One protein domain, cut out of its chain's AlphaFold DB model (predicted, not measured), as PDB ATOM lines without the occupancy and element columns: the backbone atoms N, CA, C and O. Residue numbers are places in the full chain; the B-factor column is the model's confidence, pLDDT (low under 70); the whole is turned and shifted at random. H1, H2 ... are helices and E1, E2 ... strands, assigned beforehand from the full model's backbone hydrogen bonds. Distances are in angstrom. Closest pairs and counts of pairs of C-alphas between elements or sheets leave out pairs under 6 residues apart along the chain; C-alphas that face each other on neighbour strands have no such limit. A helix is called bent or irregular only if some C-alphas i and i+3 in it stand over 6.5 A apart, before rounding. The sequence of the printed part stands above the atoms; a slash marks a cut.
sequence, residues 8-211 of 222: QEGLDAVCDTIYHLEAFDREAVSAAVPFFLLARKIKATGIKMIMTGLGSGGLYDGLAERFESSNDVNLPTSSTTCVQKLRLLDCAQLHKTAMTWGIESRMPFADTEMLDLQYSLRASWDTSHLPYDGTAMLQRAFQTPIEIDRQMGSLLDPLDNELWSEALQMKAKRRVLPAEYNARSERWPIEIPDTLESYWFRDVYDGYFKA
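What this domain is: This is residues 8 to 211 of the 222 residues of a protein of Rachicladosporium antarcticum (UniProt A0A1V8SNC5). A cluster of crossed helices, H1, H2, H5b, H8 and H11, makes one side, and a looser group of H3, H5a, H6 and H7 makes the other; H5, bent but nearly straight, runs between them. Strand E2 of a small two-strand parallel sheet, E1 and E2, packs on H5b, while residues 69 to 74 and 126 to 131 stick out. The 204 printed residues include eleven named helices and two named strands, in the order H1 H2 E1 H3 H4 H5 E2 H6 H7 H8 H9 H10 H11, mostly helix. The whole is only just compact, close to loose, with a radius of gyration of the C-alphas of 19.4 A and spans of 57 by 49 by 34 A.

How they stand to each other: E1, residues 49 to 51, and E2, residues 104 to 106, are parallel neighbours; N 50 and O 104 are 2.8 A apart, within hydrogen-bond range. H5, residues 79 to 100, was assigned as one helix by its hydrogen bonds but is bent, with C-alphas 88 and 91 6.6 A apart; its arms H5a, 79 to 88, and H5b, 91 to 100, stand at a shallow tilt of 20 degrees. E1, then H3, residues 56 to 60, H4, residues 65 to 68, and H5, then E2 form a strand-helix-strand unit, two parallel neighbour strands with helices between them along the chain. The closest C-alphas of H5b and E2, His 95 and Ser 105, are 6.2 A apart. H2, residues 26 to 44, touches H5b at a steep tilt of 40 degrees, Phe 36 and Thr 97 having the closest C-alphas, 5.1 A apart. The hub H1, residues 8 to 21, touches H2, about perpendicular at 80 degrees, with C-alphas of Thr 17 and Val 33 closest at 6.0 A. H11, residues 196 to 209, touches H8, residues 161 to 175, with its residues 196 to 200 alone; the closest C-alphas, Ala 172 and Glu 197, are 5.2 A apart. H9, 178 to 182, and H10, 184 to 187, are close to H11 but not clearly touching. H3 only just touches H7, residues 134 to 141, with 3 pairs of C-alphas within 8 A, Tyr 60 and Gly 134 closest at 4.7 A; H6, residues 112 to 124, is close to H3 but not clearly touching, and H4 touches no helix. Every O i to N i+4 pair is within hydrogen-bond range in H3, H5b, H6, H7, H8, H9 and H11, against 8 of 10 in H1, 13 of 15 in H2 and 5 of 6 in H5a; H4 and H10 are too short for one.

Where its parts are: E1 begins at C-alpha 49 (31.854, -13.071, -38.673). H1, 19.6 A long from C-alpha 8 (56.730, -16.661, -27.949), and H2, 28.1 A, are only just irregular: C-alphas 12 and 15 are 7.0 A apart, 31 and 34 6.6 A. H8 measures 21.3 A, H6 18.3 A and H11 19.7 A, ending at C-alpha 209 (41.917, -36.466, -24.762).

The domain as a whole: The C-alphas farthest apart, His 129 and Ala 179, are 57.3 A apart. The printed part has no cut; its one long link, H7 to H8, has 19 residues. Mean pLDDT of the printed part is 79.3, with 53 residues under 70, among them 57 to 85 and 144 to 161.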
ATOM      1  N   GLN A   8      57.105 -16.226 -29.292       94.69
ATOM      2  CA  GLN A   8      56.730 -16.661 -27.949       94.69
ATOM      3  C   GLN A   8      55.206 -16.768 -27.782       94.69
ATOM      4  O   GLN A   8      54.730 -17.792 -27.301       94.69
ATOM      5  N   GLU A   9      54.438 -15.778 -28.254       94.94
ATOM      6  CA  GLU A   9      52.967 -15.856 -28.264       94.94
ATOM      7  C   GLU A   9      52.463 -17.066 -29.062       94.94
ATOM      8  O   GLU A   9      51.511 -17.720 -28.638       94.94
ATOM      9  N   GLY A  10      53.109 -17.385 -30.189       94.00
ATOM     10  CA  GLY A  10      52.812 -18.585 -30.972       94.00
ATOM     11  C   GLY A  10      53.084 -19.866 -30.186       94.00
ATOM     12  O   GLY A  10      52.208 -20.717 -30.059       94.00
ATOM     13  N   LEU A  11      54.280 -19.987 -29.604       95.12
ATOM     14  CA  LEU A  11      54.701 -21.162 -28.840       95.12
ATOM     15  C   LEU A  11      53.835 -21.407 -27.598       95.12
ATOM     16  O   LEU A  11      53.701 -22.559 -27.179       95.12
ATOM     17  N   ASP A  12      53.308 -20.352 -26.981       96.06
ATOM     18  CA  ASP A  12      52.437 -20.445 -25.808       96.06
ATOM     19  C   ASP A  12      51.001 -20.822 -26.190       96.06
ATOM     20  O   ASP A  12      50.339 -21.535 -25.442       96.06
ATOM     21  N   ALA A  13      50.554 -20.450 -27.392       96.25
ATOM     22  CA  ALA A  13      49.242 -20.817 -27.915       96.25
ATOM     23  C   ALA A  13      49.151 -22.260 -28.445       96.25
ATOM     24  O   ALA A  13      48.046 -22.724 -28.715       96.25
ATOM     25  N   VAL A  14      50.269 -22.986 -28.602       95.62
ATOM     26  CA  VAL A  14      50.281 -24.351 -29.173       95.62
ATOM     27  C   VAL A  14      49.357 -25.302 -28.411       95.62
ATOM     28  O   VAL A  14      48.556 -25.993 -29.031       95.62
ATOM     29  N   CYS A  15      49.437 -25.333 -27.079       95.94
ATOM     30  CA  CYS A  15      48.637 -26.267 -26.282       95.94
ATOM     31  C   CYS A  15      47.135 -25.967 -26.387       95.94
ATOM     32  O   CYS A  15      46.349 -26.883 -26.633       95.94
ATOM     33  N   ASP A  16      46.749 -24.693 -26.287       96.19
ATOM     34  CA  ASP A  16      45.354 -24.267 -26.450       96.19
ATOM     35  C   ASP A  16      44.855 -24.543 -27.873       96.19
ATOM     36  O   ASP A  16      43.721 -24.973 -28.075       96.19
ATOM     37  N   THR A  17      45.720 -24.354 -28.872       95.00
ATOM     38  CA  THR A  17      45.395 -24.656 -30.269       95.00
ATOM     39  C   THR A  17      45.143 -26.147 -30.456       95.00
ATOM     40  O   THR A  17      44.144 -26.498 -31.069       95.00
ATOM     41  N   ILE A  18      45.977 -27.030 -29.892       94.88
ATOM     42  CA  ILE A  18      45.771 -28.490 -29.933       94.88
ATOM     43  C   ILE A  18      44.453 -28.875 -29.255       94.88
ATOM     44  O   ILE A  18      43.700 -29.684 -29.797       94.88
ATOM     45  N   TYR A  19      44.153 -28.280 -28.098       95.62
ATOM     46  CA  TYR A  19      42.893 -28.513 -27.397       95.62
ATOM     47  C   TYR A  19      41.685 -28.124 -28.258       95.62
ATOM     48  O   TYR A  19      40.760 -28.909 -28.422       95.62
ATOM     49  N   HIS A  20      41.695 -26.937 -28.861       94.56
ATOM     50  CA  HIS A  20      40.563 -26.485 -29.669       94.56
ATOM     51  C   HIS A  20      40.469 -27.165 -31.035       94.56
ATOM     52  O   HIS A  20      39.367 -27.365 -31.536       94.56
ATOM     53  N   LEU A  21      41.600 -27.511 -31.646       91.69
ATOM     54  CA  LEU A  21      41.644 -28.209 -32.926       91.69
ATOM     55  C   LEU A  21      41.231 -29.679 -32.778       91.69
ATOM     56  O   LEU A  21      40.656 -30.256 -33.705       91.69
ATOM     57  N   GLU A  22      41.488 -30.267 -31.606       92.12
ATOM     58  CA  GLU A  22      41.324 -31.695 -31.325       92.12
ATOM     59  C   GLU A  22      42.108 -32.552 -32.334       92.12
ATOM     60  O   GLU A  22      41.651 -33.606 -32.774       92.12
ATOM     61  N   ALA A  23      43.303 -32.089 -32.703       89.44
ATOM     62  CA  ALA A  23      44.231 -32.793 -33.576       89.44
ATOM     63  C   ALA A  23      45.672 -32.521 -33.133       89.44
ATOM     64  O   ALA A  23      45.960 -31.505 -32.498       89.44
ATOM     65  N   PHE A  24      46.576 -33.428 -33.490       91.44
ATOM     66  CA  PHE A  24      48.002 -33.343 -33.163       91.44
ATOM     67  C   PHE A  24      48.908 -33.384 -34.399       91.44
ATOM     68  O   PHE A  24      50.129 -33.406 -34.247       91.44
ATOM     69  N   ASP A  25      48.330 -33.406 -35.603       87.88
ATOM     70  CA  ASP A  25      49.104 -33.364 -36.840       87.88
ATOM     71  C   ASP A  25      49.984 -32.104 -36.886       87.88
ATOM     72  O   ASP A  25      49.536 -30.991 -36.587       87.88
ATOM     73  N   ARG A  26      51.259 -32.293 -37.239       88.12
ATOM     74  CA  ARG A  26      52.279 -31.241 -37.185       88.12
ATOM     75  C   ARG A  26      51.923 -30.061 -38.084       88.12
ATOM     76  O   ARG A  26      52.097 -28.911 -37.676       88.12
ATOM     77  N   GLU A  27      51.451 -30.338 -39.293       83.50
ATOM     78  CA  GLU A  27      51.147 -29.312 -40.289       83.50
ATOM     79  C   GLU A  27      49.868 -28.571 -39.914       83.50
ATOM     80  O   GLU A  27      49.867 -27.338 -39.886       83.50
ATOM     81  N   ALA A  28      48.828 -29.303 -39.512       83.88
ATOM     82  CA  ALA A  28      47.561 -28.727 -39.079       83.88
ATOM     83  C   ALA A  28      47.726 -27.823 -37.847       83.88
ATOM     84  O   ALA A  28      47.245 -26.689 -37.840       83.88
ATOM     85  N   VAL A  29      48.443 -28.278 -36.812       89.75
ATOM     86  CA  VAL A  29      48.684 -27.479 -35.597       89.75
ATOM     87  C   VAL A  29      49.536 -26.252 -35.917       89.75
ATOM     88  O   VAL A  29      49.189 -25.143 -35.504       89.75
ATOM     89  N   SER A  30      50.617 -26.419 -36.687       89.25
ATOM     90  CA  SER A  30      51.484 -25.305 -37.085       89.25
ATOM     91  C   SER A  30      50.719 -24.240 -37.881       89.25
ATOM     92  O   SER A  30      50.874 -23.049 -37.611       89.25
ATOM     93  N   ALA A  31      49.840 -24.666 -38.796       84.44
ATOM     94  CA  ALA A  31      48.960 -23.797 -39.574       84.44
ATOM     95  C   ALA A  31      47.860 -23.131 -38.739       84.44
ATOM     96  O   ALA A  31      47.454 -22.004 -39.021       84.44
ATOM     97  N   ALA A  32      47.363 -23.806 -37.707       88.94
ATOM     98  CA  ALA A  32      46.258 -23.325 -36.890       88.94
ATOM     99  C   ALA A  32      46.666 -22.203 -35.926       88.94
ATOM    100  O   ALA A  32      45.879 -21.281 -35.714       88.94
ATOM    101  N   VAL A  33      47.880 -22.247 -35.363       92.31
ATOM    102  CA  VAL A  33      48.332 -21.299 -34.323       92.31
ATOM    103  C   VAL A  33      48.242 -19.826 -34.764       92.31
ATOM    104  O   VAL A  33      47.667 -19.017 -34.025       92.31
ATOM    105  N   PRO A  34      48.736 -19.425 -35.954       89.88
ATOM    106  CA  PRO A  34      48.611 -18.044 -36.414       89.88
ATOM    107  C   PRO A  34      47.162 -17.575 -36.513       89.88
ATOM    108  O   PRO A  34      46.818 -16.482 -36.058       89.88
ATOM    109  N   PHE A  35      46.297 -18.415 -37.083       89.06
ATOM    110  CA  PHE A  35      44.898 -18.070 -37.269       89.06
ATOM    111  C   PHE A  35      44.129 -18.057 -35.941       89.06
ATOM    112  O   PHE A  35      43.311 -17.169 -35.720       89.06
ATOM    113  N   PHE A  36      44.455 -18.952 -35.007       92.75
ATOM    114  CA  PHE A  36      43.958 -18.929 -33.632       92.75
ATOM    115  C   PHE A  36      44.252 -17.585 -32.946       92.75
ATOM    116  O   PHE A  36      43.364 -16.960 -32.359       92.75
ATOM    117  N   LEU A  37      45.483 -17.079 -33.068       94.00
ATOM    118  CA  LEU A  37      45.871 -15.775 -32.520       94.00
ATOM    119  C   LEU A  37      45.214 -14.605 -33.264       94.00
ATOM    120  O   LEU A  37      44.829 -13.611 -32.637       94.00
ATOM    121  N   LEU A  38      45.062 -14.712 -34.585       92.06
ATOM    122  CA  LEU A  38      44.368 -13.723 -35.407       92.06
ATOM    123  C   LEU A  38      42.889 -13.616 -35.018       92.06
ATOM    124  O   LEU A  38      42.397 -12.510 -34.794       92.06
ATOM    125  N   ALA A  39      42.200 -14.748 -34.877       92.81
ATOM    126  CA  ALA A  39      40.806 -14.818 -34.457       92.81
ATOM    127  C   ALA A  39      40.606 -14.135 -33.096       92.81
ATOM    128  O   ALA A  39      39.709 -13.304 -32.950       92.81
ATOM    129  N   ARG A  40      41.516 -14.347 -32.135       94.62
ATOM    130  CA  ARG A  40      41.503 -13.621 -30.852       94.62
ATOM    131  C   ARG A  40      41.509 -12.102 -31.036       94.62
ATOM    132  O   ARG A  40      40.742 -11.390 -30.387       94.62
ATOM    133  N   LYS A  41      42.368 -11.591 -31.924       94.19
ATOM    134  CA  LYS A  41      42.486 -10.147 -32.187       94.19
ATOM    135  C   LYS A  41      41.273  -9.593 -32.928       94.19
ATOM    136  O   LYS A  41      40.794  -8.524 -32.568       94.19
ATOM    137  N   ILE A  42      40.738 -10.330 -33.901       93.06
ATOM    138  CA  ILE A  42      39.503  -9.967 -34.613       93.06
ATOM    139  C   ILE A  42      38.325  -9.899 -33.639       93.06
ATOM    140  O   ILE A  42      37.529  -8.966 -33.695       93.06
ATOM    141  N   LYS A  43      38.230 -10.833 -32.689       94.69
ATOM    142  CA  LYS A  43      37.156 -10.810 -31.695       94.69
ATOM    143  C   LYS A  43      37.202  -9.544 -30.843       94.69
ATOM    144  O   LYS A  43      36.159  -8.957 -30.557       94.69
ATOM    145  N   ALA A  44      38.405  -9.107 -30.470       94.88
ATOM    146  CA  ALA A  44      38.611  -7.905 -29.671       94.88
ATOM    147  C   ALA A  44      38.154  -6.614 -30.378       94.88
ATOM    148  O   ALA A  44      37.848  -5.637 -29.700       94.88
ATOM    149  N   THR A  45      38.044  -6.602 -31.713       95.00
ATOM    150  CA  THR A  45      37.482  -5.456 -32.452       95.00
ATOM    151  C   THR A  45      35.950  -5.443 -32.476       95.00
ATOM    152  O   THR A  45      35.354  -4.496 -32.984       95.00
ATOM    153  N   GLY A  46      35.298  -6.478 -31.936       94.81
ATOM    154  CA  GLY A  46      33.842  -6.634 -31.933       94.81
ATOM    155  C   GLY A  46      33.280  -7.348 -33.165       94.81
ATOM    156  O   GLY A  46      32.067  -7.562 -33.238       94.81
ATOM    157  N   ILE A  47      34.133  -7.758 -34.109       95.06
ATOM    158  CA  ILE A  47      33.727  -8.552 -35.274       95.06
ATOM    159  C   ILE A  47      33.278  -9.947 -34.813       95.06
ATOM    160  O   ILE A  47      33.890 -10.573 -33.947       95.06
ATOM    161  N   LYS A  48      32.177 -10.428 -35.400       96.00
ATOM    162  CA  LYS A  48      31.570 -11.732 -35.084       96.00
ATOM    163  C   LYS A  48      31.581 -12.715 -36.250       96.00
ATOM    164  O   LYS A  48      31.333 -13.891 -36.023       96.00
ATOM    165  N   MET A  49      31.849 -12.246 -37.468       95.88
ATOM    166  CA  MET A  49      31.854 -13.071 -38.673       95.88
ATOM    167  C   MET A  49      32.964 -12.622 -39.625       95.88
ATOM    168  O   MET A  49      33.212 -11.422 -39.754       95.88
ATOM    169  N   ILE A  50      33.621 -13.583 -40.269       92.38
ATOM    170  CA  ILE A  50      34.643 -13.372 -41.298       92.38
ATOM    171  C   ILE A  50      34.359 -14.234 -42.531       92.38
ATOM    172  O   ILE A  50      33.824 -15.338 -42.432       92.38
ATOM    173  N   MET A  51      34.778 -13.742 -43.693       90.75
ATOM    174  CA  MET A  51      34.799 -14.505 -44.940       90.75
ATOM    175  C   MET A  51      36.247 -14.839 -45.286       90.75
ATOM    176  O   MET A  51      37.129 -13.994 -45.139       90.75
ATOM    177  N   THR A  52      36.490 -16.065 -45.734       85.56
ATOM    178  CA  THR A  52      37.824 -16.548 -46.101       85.56
ATOM    179  C   THR A  52      37.825 -17.135 -47.508       85.56
ATOM    180  O   THR A  52      36.823 -17.681 -47.964       85.56
ATOM    181  N   GLY A  53      38.966 -17.019 -48.190       80.25
ATOM    182  CA  GLY A  53      39.217 -17.664 -49.479       80.25
ATOM    183  C   GLY A  53      39.618 -19.138 -49.366       80.25
ATOM    184  O   GLY A  53      39.881 -19.765 -50.386       80.25
ATOM    185  N   LEU A  54      39.685 -19.699 -48.151       76.25
ATOM    186  CA  LEU A  54      39.982 -21.119 -47.958       76.25
ATOM    187  C   LEU A  54      39.022 -22.005 -48.756       76.25
ATOM    188  O   LEU A  54      37.836 -21.703 -48.897       76.25
ATOM    189  N   GLY A  55      39.572 -23.095 -49.283       69.81
ATOM    190  CA  GLY A  55      38.894 -23.974 -50.225       69.81
ATOM    191  C   GLY A  55      39.120 -23.599 -51.689       69.81
ATOM    192  O   GLY A  55      39.044 -24.494 -52.517       69.81
ATOM    193  N   SER A  56      39.485 -22.356 -52.040       74.00
ATOM    194  CA  SER A  56      39.667 -21.982 -53.454       74.00
ATOM    195  C   SER A  56      40.778 -22.785 -54.133       74.00
ATOM    196  O   SER A  56      40.533 -23.388 -55.164       74.00
ATOM    197  N   GLY A  57      41.974 -22.869 -53.544       63.94
ATOM    198  CA  GLY A  57      43.103 -23.563 -54.175       63.94
ATOM    199  C   GLY A  57      42.937 -25.085 -54.230       63.94
ATOM    200  O   GLY A  57      43.195 -25.706 -55.256       63.94
ATOM    201  N   GLY A  58      42.453 -25.693 -53.142       62.34
ATOM    202  CA  GLY A  58      42.219 -27.139 -53.078       62.34
ATOM    203  C   GLY A  58      41.077 -27.599 -53.985       62.34
ATOM    204  O   GLY A  58      41.204 -28.628 -54.645       62.34
ATOM    205  N   LEU A  59      39.990 -26.824 -54.049       65.81
ATOM    206  CA  LEU A  59      38.857 -27.137 -54.910       65.81
ATOM    207  C   LEU A  59      39.177 -26.796 -56.365       65.81
ATOM    208  O   LEU A  59      39.100 -27.694 -57.195       65.81
ATOM    209  N   TYR A  60      39.585 -25.561 -56.681       66.19
ATOM    210  CA  TYR A  60      39.664 -25.075 -58.064       66.19
ATOM    211  C   TYR A  60      40.901 -25.538 -58.833       66.19
ATOM    212  O   TYR A  60      40.746 -25.775 -60.023       66.19
ATOM    213  N   ASP A  61      42.058 -25.739 -58.196       58.25
ATOM    214  CA  ASP A  61      43.279 -26.223 -58.874       58.25
ATOM    215  C   ASP A  61      43.712 -27.620 -58.429       58.25
ATOM    216  O   ASP A  61      44.216 -28.426 -59.208       58.25
ATOM    217  N   GLY A  62      43.554 -27.911 -57.140       52.50
ATOM    218  CA  GLY A  62      44.559 -28.691 -56.426       52.50
ATOM    219  C   GLY A  62      44.184 -30.090 -55.963       52.50
ATOM    220  O   GLY A  62      44.947 -30.657 -55.182       52.50
ATOM    221  N   LEU A  63      43.074 -30.683 -56.403       46.50
ATOM    222  CA  LEU A  63      42.783 -32.092 -56.087       46.50
ATOM    223  C   LEU A  63      42.798 -33.039 -57.292       46.50
ATOM    224  O   LEU A  63      42.464 -34.213 -57.152       46.50
ATOM    225  N   ALA A  64      43.285 -32.555 -58.438       40.88
ATOM    226  CA  ALA A  64      43.685 -33.388 -59.571       40.88
ATOM    227  C   ALA A  64      45.209 -33.612 -59.623       40.88
ATOM    228  O   ALA A  64      45.664 -34.748 -59.687       40.88
ATOM    229  N   GLU A  65      46.021 -32.561 -59.484       42.00
ATOM    230  CA  GLU A  65      47.455 -32.666 -59.805       42.00
ATOM    231  C   GLU A  65      48.336 -33.243 -58.684       42.00
ATOM    232  O   GLU A  65      49.360 -33.871 -58.958       42.00
ATOM    233  N   ARG A  66      47.943 -33.127 -57.405       37.62
ATOM    234  CA  ARG A  66      48.712 -33.743 -56.301       37.62
ATOM    235  C   ARG A  66      48.617 -35.275 -56.257       37.62
ATOM    236  O   ARG A  66      49.402 -35.890 -55.545       37.62
ATOM    237  N   PHE A  67      47.701 -35.878 -57.019       37.09
ATOM    238  CA  PHE A  67      47.538 -37.333 -57.136       37.09
ATOM    239  C   PHE A  67      48.026 -37.897 -58.476       37.09
ATOM    240  O   PHE A  67      48.376 -39.072 -58.535       37.09
ATOM    241  N   GLU A  68      48.126 -37.075 -59.524       38.22
ATOM    242  CA  GLU A  68      48.683 -37.495 -60.820       38.22
ATOM    243  C   GLU A  68      50.210 -37.703 -60.785       38.22
ATOM    244  O   GLU A  68      50.748 -38.439 -61.609       38.22
ATOM    245  N   SER A  69      50.925 -37.123 -59.810       36.56
ATOM    246  CA  SER A  69      52.379 -37.327 -59.660       36.56
ATOM    247  C   SER A  69      52.765 -38.642 -58.967       36.56
ATOM    248  O   SER A  69      53.916 -39.074 -59.058       36.56
ATOM    249  N   SER A  70      51.815 -39.322 -58.317       34.84
ATOM    250  CA  SER A  70      51.979 -40.705 -57.874       34.84
ATOM    251  C   SER A  70      51.429 -41.633 -58.953       34.84
ATOM    252  O   SER A  70      50.226 -41.653 -59.183       34.84
ATOM    253  N   ASN A  71      52.286 -42.445 -59.578       39.66
ATOM    254  CA  ASN A  71      51.924 -43.551 -60.486       39.66
ATOM    255  C   ASN A  71      51.129 -44.683 -59.785       39.66
ATOM    256  O   ASN A  71      51.282 -45.862 -60.110       39.66
ATOM    257  N   ASP A  72      50.318 -44.355 -58.783       39.25
ATOM    258  CA  ASP A  72      49.544 -45.305 -58.009       39.25
ATOM    259  C   ASP A  72      48.104 -45.328 -58.527       39.25
ATOM    260  O   ASP A  72      47.279 -44.462 -58.236       39.25
ATOM    261  N   VAL A  73      47.815 -46.352 -59.327       41.81
ATOM    262  CA  VAL A  73      46.527 -46.604 -59.995       41.81
ATOM    263  C   VAL A  73      45.371 -46.790 -58.991       41.81
ATOM    264  O   VAL A  73      44.207 -46.814 -59.385       41.81
ATOM    265  N   ASN A  74      45.667 -46.897 -57.691       38.69
ATOM    266  CA  ASN A  74      44.696 -47.206 -56.641       38.69
ATOM    267  C   ASN A  74      44.269 -46.016 -55.766       38.69
ATOM    268  O   ASN A  74      43.440 -46.202 -54.873       38.69
ATOM    269  N   LEU A  75      44.790 -44.802 -55.978       37.06
ATOM    270  CA  LEU A  75      44.297 -43.637 -55.238       37.06
ATOM    271  C   LEU A  75      42.980 -43.160 -55.865       37.06
ATOM    272  O   LEU A  75      42.951 -42.894 -57.068       37.06
ATOM    273  N   PRO A  76      41.876 -43.051 -55.096       38.41
ATOM    274  CA  PRO A  76      40.606 -42.592 -55.633       38.41
ATOM    275  C   PRO A  76      40.761 -41.144 -56.095       38.41
ATOM    276  O   PRO A  76      40.655 -40.194 -55.324       38.41
ATOM    277  N   THR A  77      40.954 -41.003 -57.401       48.53
ATOM    278  CA  THR A  77      40.985 -39.783 -58.222       48.53
ATOM    279  C   THR A  77      39.627 -39.069 -58.244       48.53
ATOM    280  O   THR A  77      39.394 -38.154 -59.031       48.53
ATOM    281  N   SER A  78      38.695 -39.504 -57.391       51.19
ATOM    282  CA  SER A  78      37.362 -38.946 -57.294       51.19
ATOM    283  C   SER A  78      37.406 -37.657 -56.485       51.19
ATOM    284  O   SER A  78      37.838 -37.601 -55.332       51.19
ATOM    285  N   SER A  79      36.879 -36.615 -57.091       55.72
ATOM    286  CA  SER A  79      36.605 -35.325 -56.478       55.72
ATOM    287  C   SER A  79      35.781 -35.412 -55.173       55.72
ATOM    288  O   SER A  79      35.871 -34.545 -54.303       55.72
ATOM    289  N   THR A  80      35.051 -36.513 -54.970       60.28
ATOM    290  CA  THR A  80      34.348 -36.861 -53.727       60.28
ATOM    291  C   THR A  80      35.303 -37.044 -52.544       60.28
ATOM    292  O   THR A  80      35.065 -36.495 -51.469       60.28
ATOM    293  N   THR A  81      36.422 -37.753 -52.732       60.50
ATOM    294  CA  THR A  81      37.468 -37.907 -51.702       60.50
ATOM    295  C   THR A  81      38.096 -36.558 -51.351       60.50
ATOM    296  O   THR A  81      38.475 -36.310 -50.209       60.50
ATOM    297  N   CYS A  82      38.155 -35.659 -52.329       61.97
ATOM    298  CA  CYS A  82      38.634 -34.294 -52.183       61.97
ATOM    299  C   CYS A  82      37.738 -33.457 -51.257       61.97
ATOM    300  O   CYS A  82      38.221 -32.908 -50.266       61.97
ATOM    301  N   VAL A  83      36.424 -33.454 -51.498       67.00
ATOM    302  CA  VAL A  83      35.448 -32.762 -50.639       67.00
ATOM    303  C   VAL A  83      35.433 -33.360 -49.225       67.00
ATOM    304  O   VAL A  83      35.362 -32.633 -48.233       67.00
ATOM    305  N   GLN A  84      35.567 -34.685 -49.105       67.88
ATOM    306  CA  GLN A  84      35.664 -35.362 -47.808       67.88
ATOM    307  C   GLN A  84      36.924 -34.958 -47.026       67.88
ATOM    308  O   GLN A  84      36.843 -34.725 -45.819       67.88
ATOM    309  N   LYS A  85      38.075 -34.822 -47.697       65.81
ATOM    310  CA  LYS A  85      39.322 -34.352 -47.071       65.81
ATOM    311  C   LYS A  85      39.256 -32.877 -46.682       65.81
ATOM    312  O   LYS A  85      39.699 -32.535 -45.589       65.81
ATOM    313  N   LEU A  86      38.632 -32.030 -47.505       70.31
ATOM    314  CA  LEU A  86      38.424 -30.609 -47.198       70.31
ATOM    315  C   LEU A  86      37.686 -30.423 -45.863       70.31
ATOM    316  O   LEU A  86      38.055 -29.573 -45.053       70.31
ATOM    317  N   ARG A  87      36.673 -31.261 -45.599       70.94
ATOM    318  CA  ARG A  87      35.950 -31.261 -44.320       70.94
ATOM    319  C   ARG A  87      36.877 -31.526 -43.129       70.94
ATOM    320  O   ARG A  87      36.743 -30.847 -42.114       70.94
ATOM    321  N   LEU A  88      37.732 -32.545 -43.221       66.25
ATOM    322  CA  LEU A  88      38.561 -33.013 -42.103       66.25
ATOM    323  C   LEU A  88      39.777 -32.117 -41.840       66.25
ATOM    324  O   LEU A  88      40.234 -32.056 -40.703       66.25
ATOM    325  N   LEU A  89      40.270 -31.432 -42.870       67.19
ATOM    326  CA  LEU A  89      41.442 -30.566 -42.798       67.19
ATOM    327  C   LEU A  89      41.005 -29.097 -42.685       67.19
ATOM    328  O   LEU A  89      40.650 -28.635 -41.598       67.19
ATOM    329  N   ASP A  90      40.965 -28.382 -43.810       70.94
ATOM    330  CA  ASP A  90      40.812 -26.925 -43.870       70.94
ATOM    331  C   ASP A  90      39.543 -26.411 -43.176       70.94
ATOM    332  O   ASP A  90      39.599 -25.448 -42.406       70.94
ATOM    333  N   CYS A  91      38.396 -27.064 -43.397       77.94
ATOM    334  CA  CYS A  91      37.128 -26.631 -42.810       77.94
ATOM    335  C   CYS A  91      37.116 -26.807 -41.290       77.94
ATOM    336  O   CYS A  91      36.717 -25.894 -40.566       77.94
ATOM    337  N   ALA A  92      37.543 -27.975 -40.798       80.69
ATOM    338  CA  ALA A  92      37.596 -28.252 -39.367       80.69
ATOM    339  C   ALA A  92      38.584 -27.313 -38.671       80.69
ATOM    340  O   ALA A  92      38.246 -26.724 -37.645       80.69
ATOM    341  N   GLN A  93      39.765 -27.124 -39.260       83.56
ATOM    342  CA  GLN A  93      40.788 -26.237 -38.729       83.56
ATOM    343  C   GLN A  93      40.277 -24.808 -38.605       83.56
ATOM    344  O   GLN A  93      40.324 -24.236 -37.515       83.56
ATOM    345  N   LEU A  94      39.744 -24.242 -39.688       84.25
ATOM    346  CA  LEU A  94      39.211 -22.886 -39.702       84.25
ATOM    347  C   LEU A  94      38.062 -22.717 -38.704       84.25
ATOM    348  O   LEU A  94      38.069 -21.784 -37.902       84.25
ATOM    349  N   HIS A  95      37.073 -23.612 -38.754       88.25
ATOM    350  CA  HIS A  95      35.875 -23.486 -37.931       88.25
ATOM    351  C   HIS A  95      36.212 -23.586 -36.451       88.25
ATOM    352  O   HIS A  95      35.787 -22.733 -35.676       88.25
ATOM    353  N   LYS A  96      36.992 -24.596 -36.051       92.19
ATOM    354  CA  LYS A  96      37.327 -24.810 -34.641       92.19
ATOM    355  C   LYS A  96      38.133 -23.642 -34.079       92.19
ATOM    356  O   LYS A  96      37.768 -23.094 -33.044       92.19
ATOM    357  N   THR A  97      39.163 -23.199 -34.798       90.50
ATOM    358  CA  THR A  97      40.030 -22.093 -34.354       90.50
ATOM    359  C   THR A  97      39.321 -20.734 -34.338       90.50
ATOM    360  O   THR A  97      39.552 -19.938 -33.426       90.50
ATOM    361  N   ALA A  98      38.428 -20.454 -35.296       92.00
ATOM    362  CA  ALA A  98      37.609 -19.239 -35.285       92.00
ATOM    363  C   ALA A  98      36.582 -19.268 -34.141       92.00
ATOM    364  O   ALA A  98      36.430 -18.291 -33.395       92.00
ATOM    365  N   MET A  99      35.907 -20.408 -33.967       94.62
ATOM    366  CA  MET A  99      34.874 -20.583 -32.949       94.62
ATOM    367  C   MET A  99      35.427 -20.580 -31.528       94.62
ATOM    368  O   MET A  99      34.697 -20.160 -30.630       94.62
ATOM    369  N   THR A 100      36.707 -20.909 -31.310       95.31
ATOM    370  CA  THR A 100      37.376 -20.686 -30.015       95.31
ATOM    371  C   THR A 100      37.152 -19.269 -29.489       95.31
ATOM    372  O   THR A 100      36.914 -19.067 -28.300       95.31
ATOM    373  N   TRP A 101      37.184 -18.278 -30.380       95.88
ATOM    374  CA  TRP A 101      37.004 -16.870 -30.033       95.88
ATOM    375  C   TRP A 101      35.589 -16.362 -30.348       95.88
ATOM    376  O   TRP A 101      35.319 -15.160 -30.285       95.88
ATOM    377  N   GLY A 102      34.657 -17.263 -30.668       95.94
ATOM    378  CA  GLY A 102      33.279 -16.937 -31.022       95.94
ATOM    379  C   GLY A 102      33.191 -16.068 -32.275       95.94
ATOM    380  O   GLY A 102      32.513 -15.030 -32.248       95.94
ATOM    381  N   ILE A 103      33.931 -16.456 -33.317       95.88
ATOM    382  CA  ILE A 103      33.867 -15.887 -34.664       95.88
ATOM    383  C   ILE A 103      33.319 -16.948 -35.612       95.88
ATOM    384  O   ILE A 103      33.865 -18.041 -35.721       95.88
ATOM    385  N   GLU A 104      32.265 -16.595 -36.336       94.94
ATOM    386  CA  GLU A 104      31.753 -17.397 -37.440       94.94
ATOM    387  C   GLU A 104      32.632 -17.195 -38.681       94.94
ATOM    388  O   GLU A 104      32.838 -16.070 -39.133       94.94
ATOM    389  N   SER A 105      33.150 -18.273 -39.255       91.19
ATOM    390  CA  SER A 105      33.914 -18.235 -40.501       91.19
ATOM    391  C   SER A 105      33.089 -18.792 -41.656       91.19
ATOM    392  O   SER A 105      32.542 -19.886 -41.541       91.19
ATOM    393  N   ARG A 106      33.031 -18.074 -42.780       90.88
ATOM    394  CA  ARG A 106      32.347 -18.512 -44.005       90.88
ATOM    395  C   ARG A 106      33.344 -18.724 -45.138       90.88
ATOM    396  O   ARG A 106      34.232 -17.894 -45.332       90.88
ATOM    397  N   MET A 107      33.157 -19.803 -45.895       86.62
ATOM    398  CA  MET A 107      33.990 -20.205 -47.035       86.62
ATOM    399  C   MET A 107      33.149 -20.186 -48.320       86.62
ATOM    400  O   MET A 107      32.547 -21.202 -48.656       86.62
ATOM    401  N   PRO A 108      33.076 -19.056 -49.047       88.69
ATOM    402  CA  PRO A 108      32.241 -18.944 -50.246       88.69
ATOM    403  C   PRO A 108      32.629 -19.923 -51.358       88.69
ATOM    404  O   PRO A 108      31.776 -20.353 -52.119       88.69
ATOM    405  N   PHE A 109      33.904 -20.311 -51.440       82.38
ATOM    406  CA  PHE A 109      34.382 -21.278 -52.433       82.38
ATOM    407  C   PHE A 109      33.947 -22.720 -52.153       82.38
ATOM    408  O   PHE A 109      34.025 -23.550 -53.048       82.38
ATOM    409  N   ALA A 110      33.485 -23.014 -50.934       79.44
ATOM    410  CA  ALA A 110      32.918 -24.307 -50.561       79.44
ATOM    411  C   ALA A 110      31.376 -24.304 -50.591       79.44
ATOM    412  O   ALA A 110      30.750 -25.233 -50.081       79.44
ATOM    413  N   ASP A 111      30.760 -23.253 -51.145       87.12
ATOM    414  CA  ASP A 111      29.319 -23.202 -51.374       87.12
ATOM    415  C   ASP A 111      28.883 -24.268 -52.392       87.12
ATOM    416  O   ASP A 111      29.613 -24.580 -53.333       87.12
ATOM    417  N   THR A 112      27.691 -24.837 -52.215       86.62
ATOM    418  CA  THR A 112      27.197 -25.919 -53.075       86.62
ATOM    419  C   THR A 112      27.003 -25.481 -54.523       86.62
ATOM    420  O   THR A 112      27.360 -26.233 -55.423       86.62
ATOM    421  N   GLU A 113      26.512 -24.261 -54.767       90.06
ATOM    422  CA  GLU A 113      26.341 -23.744 -56.131       90.06
ATOM    423  C   GLU A 113      27.703 -23.478 -56.786       90.06
ATOM    424  O   GLU A 113      27.893 -23.740 -57.975       90.06
ATOM    425  N   MET A 114      28.680 -23.012 -55.999       85.56
ATOM    426  CA  MET A 114      30.057 -22.822 -56.467       85.56
ATOM    427  C   MET A 114      30.736 -24.150 -56.814       85.56
ATOM    428  O   MET A 114      31.406 -24.236 -57.846       85.56
ATOM    429  N   LEU A 115      30.528 -25.187 -55.999       81.25
ATOM    430  CA  LEU A 115      31.009 -26.541 -56.270       81.25
ATOM    431  C   LEU A 115      30.365 -27.115 -57.540       81.25
ATOM    432  O   LEU A 115      31.082 -27.596 -58.415       81.25
ATOM    433  N   ASP A 116      29.043 -27.022 -57.690       83.94
ATOM    434  CA  ASP A 116      28.322 -27.523 -58.869       83.94
ATOM    435  C   ASP A 116      28.773 -26.827 -60.162       83.94
ATOM    436  O   ASP A 116      28.985 -27.474 -61.197       83.94
ATOM    437  N   LEU A 117      28.981 -25.508 -60.099       85.00
ATOM    438  CA  LEU A 117      29.541 -24.733 -61.202       85.00
ATOM    439  C   LEU A 117      30.938 -25.236 -61.563       85.00
ATOM    440  O   LEU A 117      31.230 -25.483 -62.733       85.00
ATOM    441  N   GLN A 118      31.798 -25.415 -60.563       78.62
ATOM    442  CA  GLN A 118      33.162 -25.875 -60.765       78.62
ATOM    443  C   GLN A 118      33.208 -27.274 -61.401       78.62
ATOM    444  O   GLN A 118      33.960 -27.500 -62.352       78.62
ATOM    445  N   TYR A 119      32.374 -28.201 -60.924       77.00
ATOM    446  CA  TYR A 119      32.242 -29.538 -61.501       77.00
ATOM    447  C   TYR A 119      31.807 -29.499 -62.960       77.00
ATOM    448  O   TYR A 119      32.387 -30.188 -63.801       77.00
ATOM    449  N   SER A 120      30.817 -28.662 -63.262       81.94
ATOM    450  CA  SER A 120      30.302 -28.482 -64.618       81.94
ATOM    451  C   SER A 120      31.374 -27.918 -65.554       81.94
ATOM    452  O   SER A 120      31.571 -28.437 -66.653       81.94
ATOM    453  N   LEU A 121      32.119 -26.905 -65.100       79.69
ATOM    454  CA  LEU A 121      33.208 -26.294 -65.863       79.69
ATOM    455  C   LEU A 121      34.315 -27.305 -66.159       79.69
ATOM    456  O   LEU A 121      34.713 -27.442 -67.316       79.69
ATOM    457  N   ARG A 122      34.748 -28.071 -65.152       75.12
ATOM    458  CA  ARG A 122      35.767 -29.113 -65.319       75.12
ATOM    459  C   ARG A 122      35.312 -30.214 -66.278       75.12
ATOM    460  O   ARG A 122      36.092 -30.621 -67.131       75.12
ATOM    461  N   ALA A 123      34.065 -30.676 -66.171       76.88
ATOM    462  CA  ALA A 123      33.517 -31.699 -67.064       76.88
ATOM    463  C   ALA A 123      33.430 -31.230 -68.527       76.88
ATOM    464  O   ALA A 123      33.538 -32.042 -69.442       76.88
ATOM    465  N   SER A 124      33.241 -29.925 -68.745       79.50
ATOM    466  CA  SER A 124      33.186 -29.319 -70.079       79.50
ATOM    467  C   SER A 124      34.550 -28.915 -70.654       79.50
ATOM    468  O   SER A 124      34.612 -28.493 -71.810       79.50
ATOM    469  N   TRP A 125      35.631 -29.001 -69.870       75.81
ATOM    470  CA  TRP A 125      36.940 -28.495 -70.275       75.81
ATOM    471  C   TRP A 125      37.647 -29.452 -71.234       75.81
ATOM    472  O   TRP A 125      37.914 -30.608 -70.904       75.81
ATOM    473  N   ASP A 126      38.004 -28.946 -72.412       74.12
ATOM    474  CA  ASP A 126      38.784 -29.696 -73.390       74.12
ATOM    475  C   ASP A 126      40.281 -29.643 -73.047       74.12
ATOM    476  O   ASP A 126      40.985 -28.670 -73.332       74.12
ATOM    477  N   THR A 127      40.778 -30.720 -72.440       69.19
ATOM    478  CA  THR A 127      42.188 -30.861 -72.052       69.19
ATOM    479  C   THR A 127      43.121 -31.173 -73.222       69.19
ATOM    480  O   THR A 127      44.330 -31.256 -73.021       69.19
ATOM    481  N   SER A 128      42.608 -31.370 -74.443       71.19
ATOM    482  CA  SER A 128      43.442 -31.712 -75.606       71.19
ATOM    483  C   SER A 128      44.341 -30.559 -76.066       71.19
ATOM    484  O   SER A 128      45.368 -30.789 -76.711       71.19
ATOM    485  N   HIS A 129      43.980 -29.322 -75.713       64.50
ATOM    486  CA  HIS A 129      44.681 -28.114 -76.141       64.50
ATOM    487  C   HIS A 129      45.304 -27.321 -74.990       64.50
ATOM    488  O   HIS A 129      46.338 -26.685 -75.194       64.50
ATOM    489  N   LEU A 130      44.702 -27.354 -73.795       72.19
ATOM    490  CA  LEU A 130      45.195 -26.648 -72.614       72.19
ATOM    491  C   LEU A 130      44.899 -27.444 -71.335       72.19
ATOM    492  O   LEU A 130      43.772 -27.927 -71.183       72.19
ATOM    493  N   PRO A 131      45.855 -27.539 -70.391       72.31
ATOM    494  CA  PRO A 131      45.566 -28.088 -69.073       72.31
ATOM    495  C   PRO A 131      44.480 -27.251 -68.391       72.31
ATOM    496  O   PRO A 131      44.340 -26.051 -68.644       72.31
ATOM    497  N   TYR A 132      43.675 -27.906 -67.558       71.12
ATOM    498  CA  TYR A 132      42.675 -27.214 -66.757       71.12
ATOM    499  C   TYR A 132      43.382 -26.404 -65.663       71.12
ATOM    500  O   TYR A 132      44.118 -26.974 -64.866       71.12
ATOM    501  N   ASP A 133      43.130 -25.097 -65.626       74.56
ATOM    502  CA  ASP A 133      43.718 -24.161 -64.663       74.56
ATOM    503  C   ASP A 133      42.594 -23.326 -64.030       74.56
ATOM    504  O   ASP A 133      42.036 -22.403 -64.643       74.56
ATOM    505  N   GLY A 134      42.198 -23.709 -62.815       74.56
ATOM    506  CA  GLY A 134      41.099 -23.084 -62.090       74.56
ATOM    507  C   GLY A 134      41.460 -21.704 -61.552       74.56
ATOM    508  O   GLY A 134      40.620 -20.805 -61.584       74.56
ATOM    509  N   THR A 135      42.698 -21.486 -61.119       73.50
ATOM    510  CA  THR A 135      43.189 -20.201 -60.623       73.50
ATOM    511  C   THR A 135      43.253 -19.189 -61.743       73.50
ATOM    512  O   THR A 135      42.739 -18.087 -61.558       73.50
ATOM    513  N   ALA A 136      43.770 -19.534 -62.924       76.31
ATOM    514  CA  ALA A 136      43.740 -18.617 -64.061       76.31
ATOM    515  C   ALA A 136      42.300 -18.260 -64.457       76.31
ATOM    516  O   ALA A 136      42.012 -17.113 -64.813       76.31
ATOM    517  N   MET A 137      41.370 -19.217 -64.365       79.38
ATOM    518  CA  MET A 137      39.952 -18.959 -64.606       79.38
ATOM    519  C   MET A 137      39.366 -17.998 -63.564       79.38
ATOM    520  O   MET A 137      38.719 -17.020 -63.944       79.38
ATOM    521  N   LEU A 138      39.628 -18.223 -62.274       80.44
ATOM    522  CA  LEU A 138      39.205 -17.331 -61.193       80.44
ATOM    523  C   LEU A 138      39.810 -15.932 -61.357       80.44
ATOM    524  O   LEU A 138      39.084 -14.941 -61.302       80.44
ATOM    525  N   GLN A 139      41.110 -15.832 -61.632       78.81
ATOM    526  CA  GLN A 139      41.802 -14.559 -61.836       78.81
ATOM    527  C   GLN A 139      41.182 -13.752 -62.985       78.81
ATOM    528  O   GLN A 139      40.954 -12.546 -62.855       78.81
ATOM    529  N   ARG A 140      40.857 -14.421 -64.099       81.75
ATOM    530  CA  ARG A 140      40.162 -13.802 -65.238       81.75
ATOM    531  C   ARG A 140      38.737 -13.388 -64.879       81.75
ATOM    532  O   ARG A 140      38.335 -12.277 -65.217       81.75
ATOM    533  N   ALA A 141      37.988 -14.251 -64.191       85.12
ATOM    534  CA  ALA A 141      36.607 -13.985 -63.795       85.12
ATOM    535  C   ALA A 141      36.498 -12.775 -62.853       85.12
ATOM    536  O   ALA A 141      35.611 -11.941 -63.019       85.12
ATOM    537  N   PHE A 142      37.433 -12.643 -61.910       84.06
ATOM    538  CA  PHE A 142      37.470 -11.532 -60.960       84.06
ATOM    539  C   PHE A 142      38.193 -10.285 -61.481       84.06
ATOM    540  O   PHE A 142      38.296  -9.306 -60.744       84.06
ATOM    541  N   GLN A 143      38.685 -10.297 -62.729       82.12
ATOM    542  CA  GLN A 143      39.476  -9.207 -63.324       82.12
ATOM    543  C   GLN A 143      40.621  -8.746 -62.408       82.12
ATOM    544  O   GLN A 143      41.017  -7.577 -62.412       82.12
ATOM    545  N   THR A 144      41.142  -9.655 -61.583       66.00
ATOM    546  CA  THR A 144      42.244  -9.344 -60.680       66.00
ATOM    547  C   THR A 144      43.490  -9.080 -61.515       66.00
ATOM    548  O   THR A 144      43.739  -9.833 -62.463       66.00
ATOM    549  N   PRO A 145      44.282  -8.038 -61.200       58.78
ATOM    550  CA  PRO A 145      45.535  -7.799 -61.898       58.78
ATOM    551  C   PRO A 145      46.380  -9.073 -61.870       58.78
ATOM    552  O   PRO A 145      46.607  -9.631 -60.798       58.78
ATOM    553  N   ILE A 146      46.849  -9.512 -63.040       53.88
ATOM    554  CA  ILE A 146      47.720 -10.693 -63.189       53.88
ATOM    555  C   ILE A 146      49.010 -10.526 -62.355       53.88
ATOM    556  O   ILE A 146      49.620 -11.506 -61.955       53.88
ATOM    557  N   GLU A 147      49.381  -9.284 -62.015       49.38
ATOM    558  CA  GLU A 147      50.487  -8.945 -61.105       49.38
ATOM    559  C   GLU A 147      50.303  -9.410 -59.652       49.38
ATOM    560  O   GLU A 147      51.273  -9.406 -58.895       49.38
ATOM    561  N   ILE A 148      49.107  -9.845 -59.234       53.22
ATOM    562  CA  ILE A 148      48.950 -10.595 -57.978       53.22
ATOM    563  C   ILE A 148      49.366 -12.052 -58.243       53.22
ATOM    564  O   ILE A 148      48.589 -12.983 -58.045       53.22
ATOM    565  N   ASP A 149      50.609 -12.246 -58.689       44.94
ATOM    566  CA  ASP A 149      51.273 -13.547 -58.751       44.94
ATOM    567  C   ASP A 149      51.711 -13.920 -57.332       44.94
ATOM    568  O   ASP A 149      52.876 -13.853 -56.936       44.94
ATOM    569  N   ARG A 150      50.719 -14.190 -56.484       52.88
ATOM    570  CA  ARG A 150      50.967 -14.898 -55.237       52.88
ATOM    571  C   ARG A 150      50.889 -16.360 -55.608       52.88
ATOM    572  O   ARG A 150      49.789 -16.847 -55.869       52.88
ATOM    573  N   GLN A 151      52.040 -17.036 -55.622       43.84
ATOM    574  CA  GLN A 151      52.068 -18.495 -55.587       43.84
ATOM    575  C   GLN A 151      50.999 -18.967 -54.602       43.84
ATOM    576  O   GLN A 151      50.830 -18.365 -53.537       43.84
ATOM    577  N   MET A 152      50.212 -19.952 -55.031       47.00
ATOM    578  CA  MET A 152      49.004 -20.382 -54.345       47.00
ATOM    579  C   MET A 152      49.371 -20.936 -52.970       47.00
ATOM    580  O   MET A 152      49.721 -22.105 -52.814       47.00
ATOM    581  N   GLY A 153      49.368 -20.043 -51.992       47.59
ATOM    582  CA  GLY A 153      49.951 -20.329 -50.708       47.59
ATOM    583  C   GLY A 153      48.996 -21.040 -49.777       47.59
ATOM    584  O   GLY A 153      47.787 -20.797 -49.792       47.59
ATOM    585  N   SER A 154      49.547 -21.909 -48.933       52.94
ATOM    586  CA  SER A 154      48.814 -22.444 -47.787       52.94
ATOM    587  C   SER A 154      48.397 -21.289 -46.863       52.94
ATOM    588  O   SER A 154      48.942 -20.188 -46.940       52.94
ATOM    589  N   LEU A 155      47.480 -21.529 -45.917       51.75
ATOM    590  CA  LEU A 155      47.169 -20.586 -44.823       51.75
ATOM    591  C   LEU A 155      48.446 -20.058 -44.121       51.75
ATOM    592  O   LEU A 155      48.440 -18.984 -43.518       51.75
ATOM    593  N   LEU A 156      49.528 -20.833 -44.223       48.41
ATOM    594  CA  LEU A 156      50.868 -20.582 -43.712       48.41
ATOM    595  C   LEU A 156      51.747 -19.654 -44.566       48.41
ATOM    596  O   LEU A 156      52.639 -19.022 -44.020       48.41
ATOM    597  N   ASP A 157      51.536 -19.530 -45.874       49.97
ATOM    598  CA  ASP A 157      52.456 -18.804 -46.770       49.97
ATOM    599  C   ASP A 157      52.704 -17.319 -46.437       49.97
ATOM    600  O   ASP A 157      53.788 -16.827 -46.743       49.97
ATOM    601  N   PRO A 158      51.781 -16.573 -45.793       49.22
ATOM    602  CA  PRO A 158      52.057 -15.201 -45.362       49.22
ATOM    603  C   PRO A 158      52.929 -15.082 -44.103       49.22
ATOM    604  O   PRO A 158      53.233 -13.959 -43.696       49.22
ATOM    605  N   LEU A 159      53.261 -16.188 -43.430       57.31
ATOM    606  CA  LEU A 159      54.162 -16.184 -42.280       57.31
ATOM    607  C   LEU A 159      55.609 -16.359 -42.737       57.31
ATOM    608  O   LEU A 159      55.871 -17.090 -43.687       57.31
ATOM    609  N   ASP A 160      56.559 -15.752 -42.017       58.09
ATOM    610  CA  ASP A 160      57.980 -16.120 -42.096       58.09
ATOM    611  C   ASP A 160      58.134 -17.579 -41.622       58.09
ATOM    612  O   ASP A 160      58.444 -17.862 -40.459       58.09
ATOM    613  N   ASN A 161      57.830 -18.516 -42.527       65.38
ATOM    614  CA  ASN A 161      57.635 -19.936 -42.245       65.38
ATOM    615  C   ASN A 161      58.875 -20.580 -41.623       65.38
ATOM    616  O   ASN A 161      58.747 -21.486 -40.800       65.38
ATOM    617  N   GLU A 162      60.064 -20.080 -41.957       76.06
ATOM    618  CA  GLU A 162      61.329 -20.566 -41.410       76.06
ATOM    619  C   GLU A 162      61.454 -20.260 -39.912       76.06
ATOM    620  O   GLU A 162      61.617 -21.183 -39.116       76.06
ATOM    621  N   LEU A 163      61.269 -19.002 -39.495       86.06
ATOM    622  CA  LEU A 163      61.388 -18.587 -38.088       86.06
ATOM    623  C   LEU A 163      60.388 -19.310 -37.176       86.06
ATOM    624  O   LEU A 163      60.730 -19.718 -36.063       86.06
ATOM    625  N   TRP A 164      59.144 -19.463 -37.634       89.56
ATOM    626  CA  TRP A 164      58.112 -20.161 -36.867       89.56
ATOM    627  C   TRP A 164      58.390 -21.666 -36.763       89.56
ATOM    628  O   TRP A 164      58.337 -22.235 -35.668       89.56
ATOM    629  N   SER A 165      58.748 -22.302 -37.881       87.94
ATOM    630  CA  SER A 165      59.073 -23.731 -37.933       87.94
ATOM    631  C   SER A 165      60.301 -24.069 -37.080       87.94
ATOM    632  O   SER A 165      60.266 -25.003 -36.272       87.94
ATOM    633  N   GLU A 166      61.364 -23.266 -37.166       91.88
ATOM    634  CA  GLU A 166      62.567 -23.430 -36.345       91.88
ATOM    635  C   GLU A 166      62.260 -23.300 -34.851       91.88
ATOM    636  O   GLU A 166      62.744 -24.091 -34.034       91.88
ATOM    637  N   ALA A 167      61.417 -22.340 -34.468       93.25
ATOM    638  CA  ALA A 167      61.030 -22.156 -33.078       93.25
ATOM    639  C   ALA A 167      60.276 -23.370 -32.510       93.25
ATOM    640  O   ALA A 167      60.553 -23.793 -31.380       93.25
ATOM    641  N   LEU A 168      59.363 -23.959 -33.292       93.81
ATOM    642  CA  LEU A 168      58.666 -25.196 -32.928       93.81
ATOM    643  C   LEU A 168      59.651 -26.355 -32.751       93.81
ATOM    644  O   LEU A 168      59.633 -27.015 -31.708       93.81
ATOM    645  N   GLN A 169      60.565 -26.548 -33.706       94.31
ATOM    646  CA  GLN A 169      61.620 -27.564 -33.634       94.31
ATOM    647  C   GLN A 169      62.496 -27.399 -32.389       94.31
ATOM    648  O   GLN A 169      62.800 -28.369 -31.691       94.31
ATOM    649  N   MET A 170      62.912 -26.169 -32.078       95.88
ATOM    650  CA  MET A 170      63.734 -25.879 -30.905       95.88
ATOM    651  C   MET A 170      62.982 -26.140 -29.597       95.88
ATOM    652  O   MET A 170      63.571 -26.696 -28.664       95.88
ATOM    653  N   LYS A 171      61.697 -25.769 -29.508       95.75
ATOM    654  CA  LYS A 171      60.875 -26.043 -28.318       95.75
ATOM    655  C   LYS A 171      60.648 -27.548 -28.147       95.75
ATOM    656  O   LYS A 171      60.808 -28.045 -27.033       95.75
ATOM    657  N   ALA A 172      60.393 -28.278 -29.235       95.94
ATOM    658  CA  ALA A 172      60.259 -29.734 -29.223       95.94
ATOM    659  C   ALA A 172      61.545 -30.430 -28.750       95.94
ATOM    660  O   ALA A 172      61.502 -31.220 -27.810       95.94
ATOM    661  N   LYS A 173      62.710 -30.062 -29.306       96.44
ATOM    662  CA  LYS A 173      64.030 -30.595 -28.902       96.44
ATOM    663  C   LYS A 173      64.344 -30.402 -27.418       96.44
ATOM    664  O   LYS A 173      65.026 -31.231 -26.828       96.44
ATOM    665  N   ARG A 174      63.886 -29.302 -26.812       96.12
ATOM    666  CA  ARG A 174      64.084 -29.028 -25.378       96.12
ATOM    667  C   ARG A 174      63.115 -29.794 -24.483       96.12
ATOM    668  O   ARG A 174      63.421 -29.999 -23.314       96.12
ATOM    669  N   ARG A 175      61.941 -30.149 -25.006       94.19
ATOM    670  CA  ARG A 175      60.864 -30.780 -24.241       94.19
ATOM    671  C   ARG A 175      60.920 -32.305 -24.293       94.19
ATOM    672  O   ARG A 175      60.644 -32.937 -23.284       94.19
ATOM    673  N   VAL A 176      61.233 -32.874 -25.454       95.38
ATOM    674  CA  VAL A 176      61.173 -34.320 -25.691       95.38
ATOM    675  C   VAL A 176      62.503 -34.965 -25.319       95.38
ATOM    676  O   VAL A 176      63.543 -34.643 -25.897       95.38
ATOM    677  N   LEU A 177      62.476 -35.899 -24.368       94.38
ATOM    678  CA  LEU A 177      63.674 -36.637 -23.980       94.38
ATOM    679  C   LEU A 177      64.021 -37.700 -25.039       94.38
ATOM    680  O   LEU A 177      63.129 -38.418 -25.498       94.38
ATOM    681  N   PRO A 178      65.310 -37.900 -25.388       94.88
ATOM    682  CA  PRO A 178      65.705 -38.905 -26.380       94.88
ATOM    683  C   PRO A 178      65.240 -40.330 -26.042       94.88
ATOM    684  O   PRO A 178      64.850 -41.081 -26.930       94.88
ATOM    685  N   ALA A 179      65.249 -40.698 -24.756       94.62
ATOM    686  CA  ALA A 179      64.788 -42.009 -24.302       94.62
ATOM    687  C   ALA A 179      63.278 -42.205 -24.534       94.62
ATOM    688  O   ALA A 179      62.866 -43.244 -25.042       94.62
ATOM    689  N   GLU A 180      62.468 -41.189 -24.226       93.38
ATOM    690  CA  GLU A 180      61.017 -41.210 -24.440       93.38
ATOM    691  C   GLU A 180      60.667 -41.260 -25.928       93.38
ATOM    692  O   GLU A 180      59.753 -41.978 -26.335       93.38
ATOM    693  N   TYR A 181      61.423 -40.528 -26.749       94.81
ATOM    694  CA  TYR A 181      61.263 -40.553 -28.195       94.81
ATOM    695  C   TYR A 181      61.601 -41.924 -28.785       94.81
ATOM    696  O   TYR A 181      60.894 -42.415 -29.661       94.81
ATOM    697  N   ASN A 182      62.653 -42.586 -28.302       94.94
ATOM    698  CA  ASN A 182      63.013 -43.924 -28.775       94.94
ATOM    699  C   ASN A 182      61.960 -44.981 -28.403       94.94
ATOM    700  O   ASN A 182      61.723 -45.888 -29.193       94.94
ATOM    701  N   ALA A 183      61.275 -44.820 -27.267       94.00
ATOM    702  CA  ALA A 183      60.193 -45.702 -26.821       94.00
ATOM    703  C   ALA A 183      58.797 -45.318 -27.371       94.00
ATOM    704  O   ALA A 183      57.782 -45.882 -26.962       94.00
ATOM    705  N   ARG A 184      58.698 -44.351 -28.296       94.19
ATOM    706  CA  ARG A 184      57.407 -43.800 -28.759       94.19
ATOM    707  C   ARG A 184      56.462 -44.828 -29.388       94.19
ATOM    708  O   ARG A 184      55.255 -44.690 -29.230       94.19
ATOM    709  N   SER A 185      56.995 -45.854 -30.051       92.38
ATOM    710  CA  SER A 185      56.205 -46.940 -30.650       92.38
ATOM    711  C   SER A 185      55.585 -47.876 -29.612       92.38
ATOM    712  O   SER A 185      54.576 -48.513 -29.885       92.38
ATOM    713  N   GLU A 186      56.179 -47.971 -28.418       91.19
ATOM    714  CA  GLU A 186      55.599 -48.723 -27.298       91.19
ATOM    715  C   GLU A 186      54.460 -47.930 -26.651       91.19
ATOM    716  O   GLU A 186      53.456 -48.494 -26.223       91.19
ATOM    717  N   ARG A 187      54.607 -46.598 -26.601       89.12
ATOM    718  CA  ARG A 187      53.601 -45.684 -26.051       89.12
ATOM    719  C   ARG A 187      52.387 -45.526 -26.971       89.12
ATOM    720  O   ARG A 187      51.264 -45.450 -26.476       89.12
ATOM    721  N   TRP A 188      52.616 -45.446 -28.279       91.88
ATOM    722  CA  TRP A 188      51.582 -45.264 -29.292       91.88
ATOM    723  C   TRP A 188      51.716 -46.337 -30.369       91.88
ATOM    724  O   TRP A 188      52.686 -46.292 -31.120       91.88
ATOM    725  N   PRO A 189      50.763 -47.281 -30.476       88.19
ATOM    726  CA  PRO A 189      50.780 -48.298 -31.528       88.19
ATOM    727  C   PRO A 189      50.195 -47.794 -32.859       88.19
ATOM    728  O   PRO A 189      50.471 -48.366 -33.909       88.19
ATOM    729  N   ILE A 190      49.388 -46.728 -32.817       86.50
ATOM    730  CA  ILE A 190      48.712 -46.112 -33.965       86.50
ATOM    731  C   ILE A 190      49.211 -44.671 -34.092       86.50
ATOM    732  O   ILE A 190      49.359 -43.994 -33.074       86.50
ATOM    733  N   GLU A 191      49.454 -44.220 -35.327       86.06
ATOM    734  CA  GLU A 191      49.922 -42.856 -35.641       86.06
ATOM    735  C   GLU A 191      51.173 -42.471 -34.838       86.06
ATOM    736  O   GLU A 191      51.224 -41.465 -34.128       86.06
ATOM    737  N   ILE A 192      52.187 -43.334 -34.939       92.62
ATOM    738  CA  ILE A 192      53.464 -43.190 -34.242       92.62
ATOM    739  C   ILE A 192      54.133 -41.881 -34.684       92.62
ATOM    740  O   ILE A 192      54.410 -41.728 -35.875       92.62
ATOM    741  N   PRO A 193      54.462 -40.965 -33.756       93.56
ATOM    742  CA  PRO A 193      55.148 -39.734 -34.113       93.56
ATOM    743  C   PRO A 193      56.498 -39.996 -34.789       93.56
ATOM    744  O   PRO A 193      57.298 -40.803 -34.320       93.56
ATOM    745  N   ASP A 194      56.773 -39.295 -35.879       92.62
ATOM    746  CA  ASP A 194      57.962 -39.449 -36.724       92.62
ATOM    747  C   ASP A 194      58.985 -38.311 -36.566       92.62
ATOM    748  O   ASP A 194      60.147 -38.455 -36.953       92.62
ATOM    749  N   THR A 195      58.563 -37.208 -35.944       94.25
ATOM    750  CA  THR A 195      59.382 -36.047 -35.582       94.25
ATOM    751  C   THR A 195      59.216 -35.696 -34.101       94.25
ATOM    752  O   THR A 195      58.269 -36.130 -33.434       94.25
ATOM    753  N   LEU A 196      60.132 -34.884 -33.561       96.00
ATOM    754  CA  LEU A 196      60.054 -34.421 -32.171       96.00
ATOM    755  C   LEU A 196      58.842 -33.504 -31.956       96.00
ATOM    756  O   LEU A 196      58.226 -33.539 -30.893       96.00
ATOM    757  N   GLU A 197      58.482 -32.707 -32.960       94.38
ATOM    758  CA  GLU A 197      57.289 -31.862 -32.952       94.38
ATOM    759  C   GLU A 197      56.020 -32.710 -32.915       94.38
ATOM    760  O   GLU A 197      55.198 -32.511 -32.021       94.38
ATOM    761  N   SER A 198      55.902 -33.706 -33.804       93.88
ATOM    762  CA  SER A 198      54.785 -34.659 -33.793       93.88
ATOM    763  C   SER A 198      54.682 -35.366 -32.433       93.88
ATOM    764  O   SER A 198      53.582 -35.545 -31.913       93.88
ATOM    765  N   TYR A 199      55.818 -35.732 -31.815       96.00
ATOM    766  CA  TYR A 199      55.831 -36.354 -30.484       96.00
ATOM    767  C   TYR A 199      55.272 -35.398 -29.434       96.00
ATOM    768  O   TYR A 199      54.399 -35.771 -28.652       96.00
ATOM    769  N   TRP A 200      55.775 -34.162 -29.408       96.25
ATOM    770  CA  TRP A 200      55.319 -33.144 -28.470       96.25
ATOM    771  C   TRP A 200      53.820 -32.870 -28.634       96.25
ATOM    772  O   TRP A 200      53.089 -32.858 -27.643       96.25
ATOM    773  N   PHE A 201      53.341 -32.688 -29.863       95.44
ATOM    774  CA  PHE A 201      51.930 -32.408 -30.114       95.44
ATOM    775  C   PHE A 201      51.048 -33.585 -29.711       95.44
ATOM    776  O   PHE A 201      50.027 -33.377 -29.053       95.44
ATOM    777  N   ARG A 202      51.467 -34.822 -30.015       94.56
ATOM    778  CA  ARG A 202      50.730 -36.019 -29.603       94.56
ATOM    779  C   ARG A 202      50.700 -36.191 -28.087       94.56
ATOM    780  O   ARG A 202      49.659 -36.540 -27.543       94.56
ATOM    781  N   ASP A 203      51.802 -35.907 -27.397       94.50
ATOM    782  CA  ASP A 203      51.873 -35.922 -25.930       94.50
ATOM    783  C   ASP A 203      50.875 -34.941 -25.295       94.50
ATOM    784  O   ASP A 203      50.142 -35.311 -24.377       94.50
ATOM    785  N   VAL A 204      50.798 -33.718 -25.828       95.25
ATOM    786  CA  VAL A 204      49.843 -32.693 -25.379       95.25
ATOM    787  C   VAL A 204      48.402 -33.109 -25.673       95.25
ATOM    788  O   VAL A 204      47.555 -33.036 -24.785       95.25
ATOM    789  N   TYR A 205      48.128 -33.581 -26.890       94.88
ATOM    790  CA  TYR A 205      46.806 -34.056 -27.296       94.88
ATOM    791  C   TYR A 205      46.304 -35.175 -26.384       94.88
ATOM    792  O   TYR A 205      45.217 -35.093 -25.821       94.88
ATOM    793  N   ASP A 206      47.131 -36.189 -26.155       92.75
ATOM    794  CA  ASP A 206      46.811 -37.280 -25.246       92.75
ATOM    795  C   ASP A 206      46.579 -36.791 -23.808       92.75
ATOM    796  O   ASP A 206      45.712 -37.318 -23.115       92.75
ATOM    797  N   GLY A 207      47.318 -35.774 -23.355       92.56
ATOM    798  CA  GLY A 207      47.090 -35.133 -22.059       92.56
ATOM    799  C   GLY A 207      45.682 -34.545 -21.909       92.56
ATOM    800  O   GLY A 207      45.128 -34.579 -20.812       92.56
ATOM    801  N   TYR A 208      45.083 -34.061 -23.002       93.25
ATOM    802  CA  TYR A 208      43.715 -33.541 -23.023       93.25
ATOM    803  C   TYR A 208      42.652 -34.619 -23.289       93.25
ATOM    804  O   TYR A 208      41.572 -34.562 -22.703       93.25
ATOM    805  N   PHE A 209      42.940 -35.601 -24.151       89.69
ATOM    806  CA  PHE A 209      41.917 -36.466 -24.762       89.69
ATOM    807  C   PHE A 209      42.050 -37.967 -24.466       89.69
ATOM    808  O   PHE A 209      41.245 -38.755 -24.963       89.69
ATOM    809  N   LYS A 210      42.992 -38.410 -23.616       75.12
ATOM    810  CA  LYS A 210      43.178 -39.841 -23.267       75.12
ATOM    811  C   LYS A 210      41.966 -40.550 -22.634       75.12
ATOM    812  O   LYS A 210      42.033 -41.757 -22.420       75.12
ATOM    813  N   ALA A 211      40.853 -39.864 -22.370       55.12
ATOM    814  CA  ALA A 211      39.596 -40.511 -21.986       55.12
ATOM    815  C   ALA A 211      38.794 -41.079 -23.181       55.12
ATOM    816  O   ALA A 211      37.934 -41.930 -22.969       55.12
TER     817      ALA A 211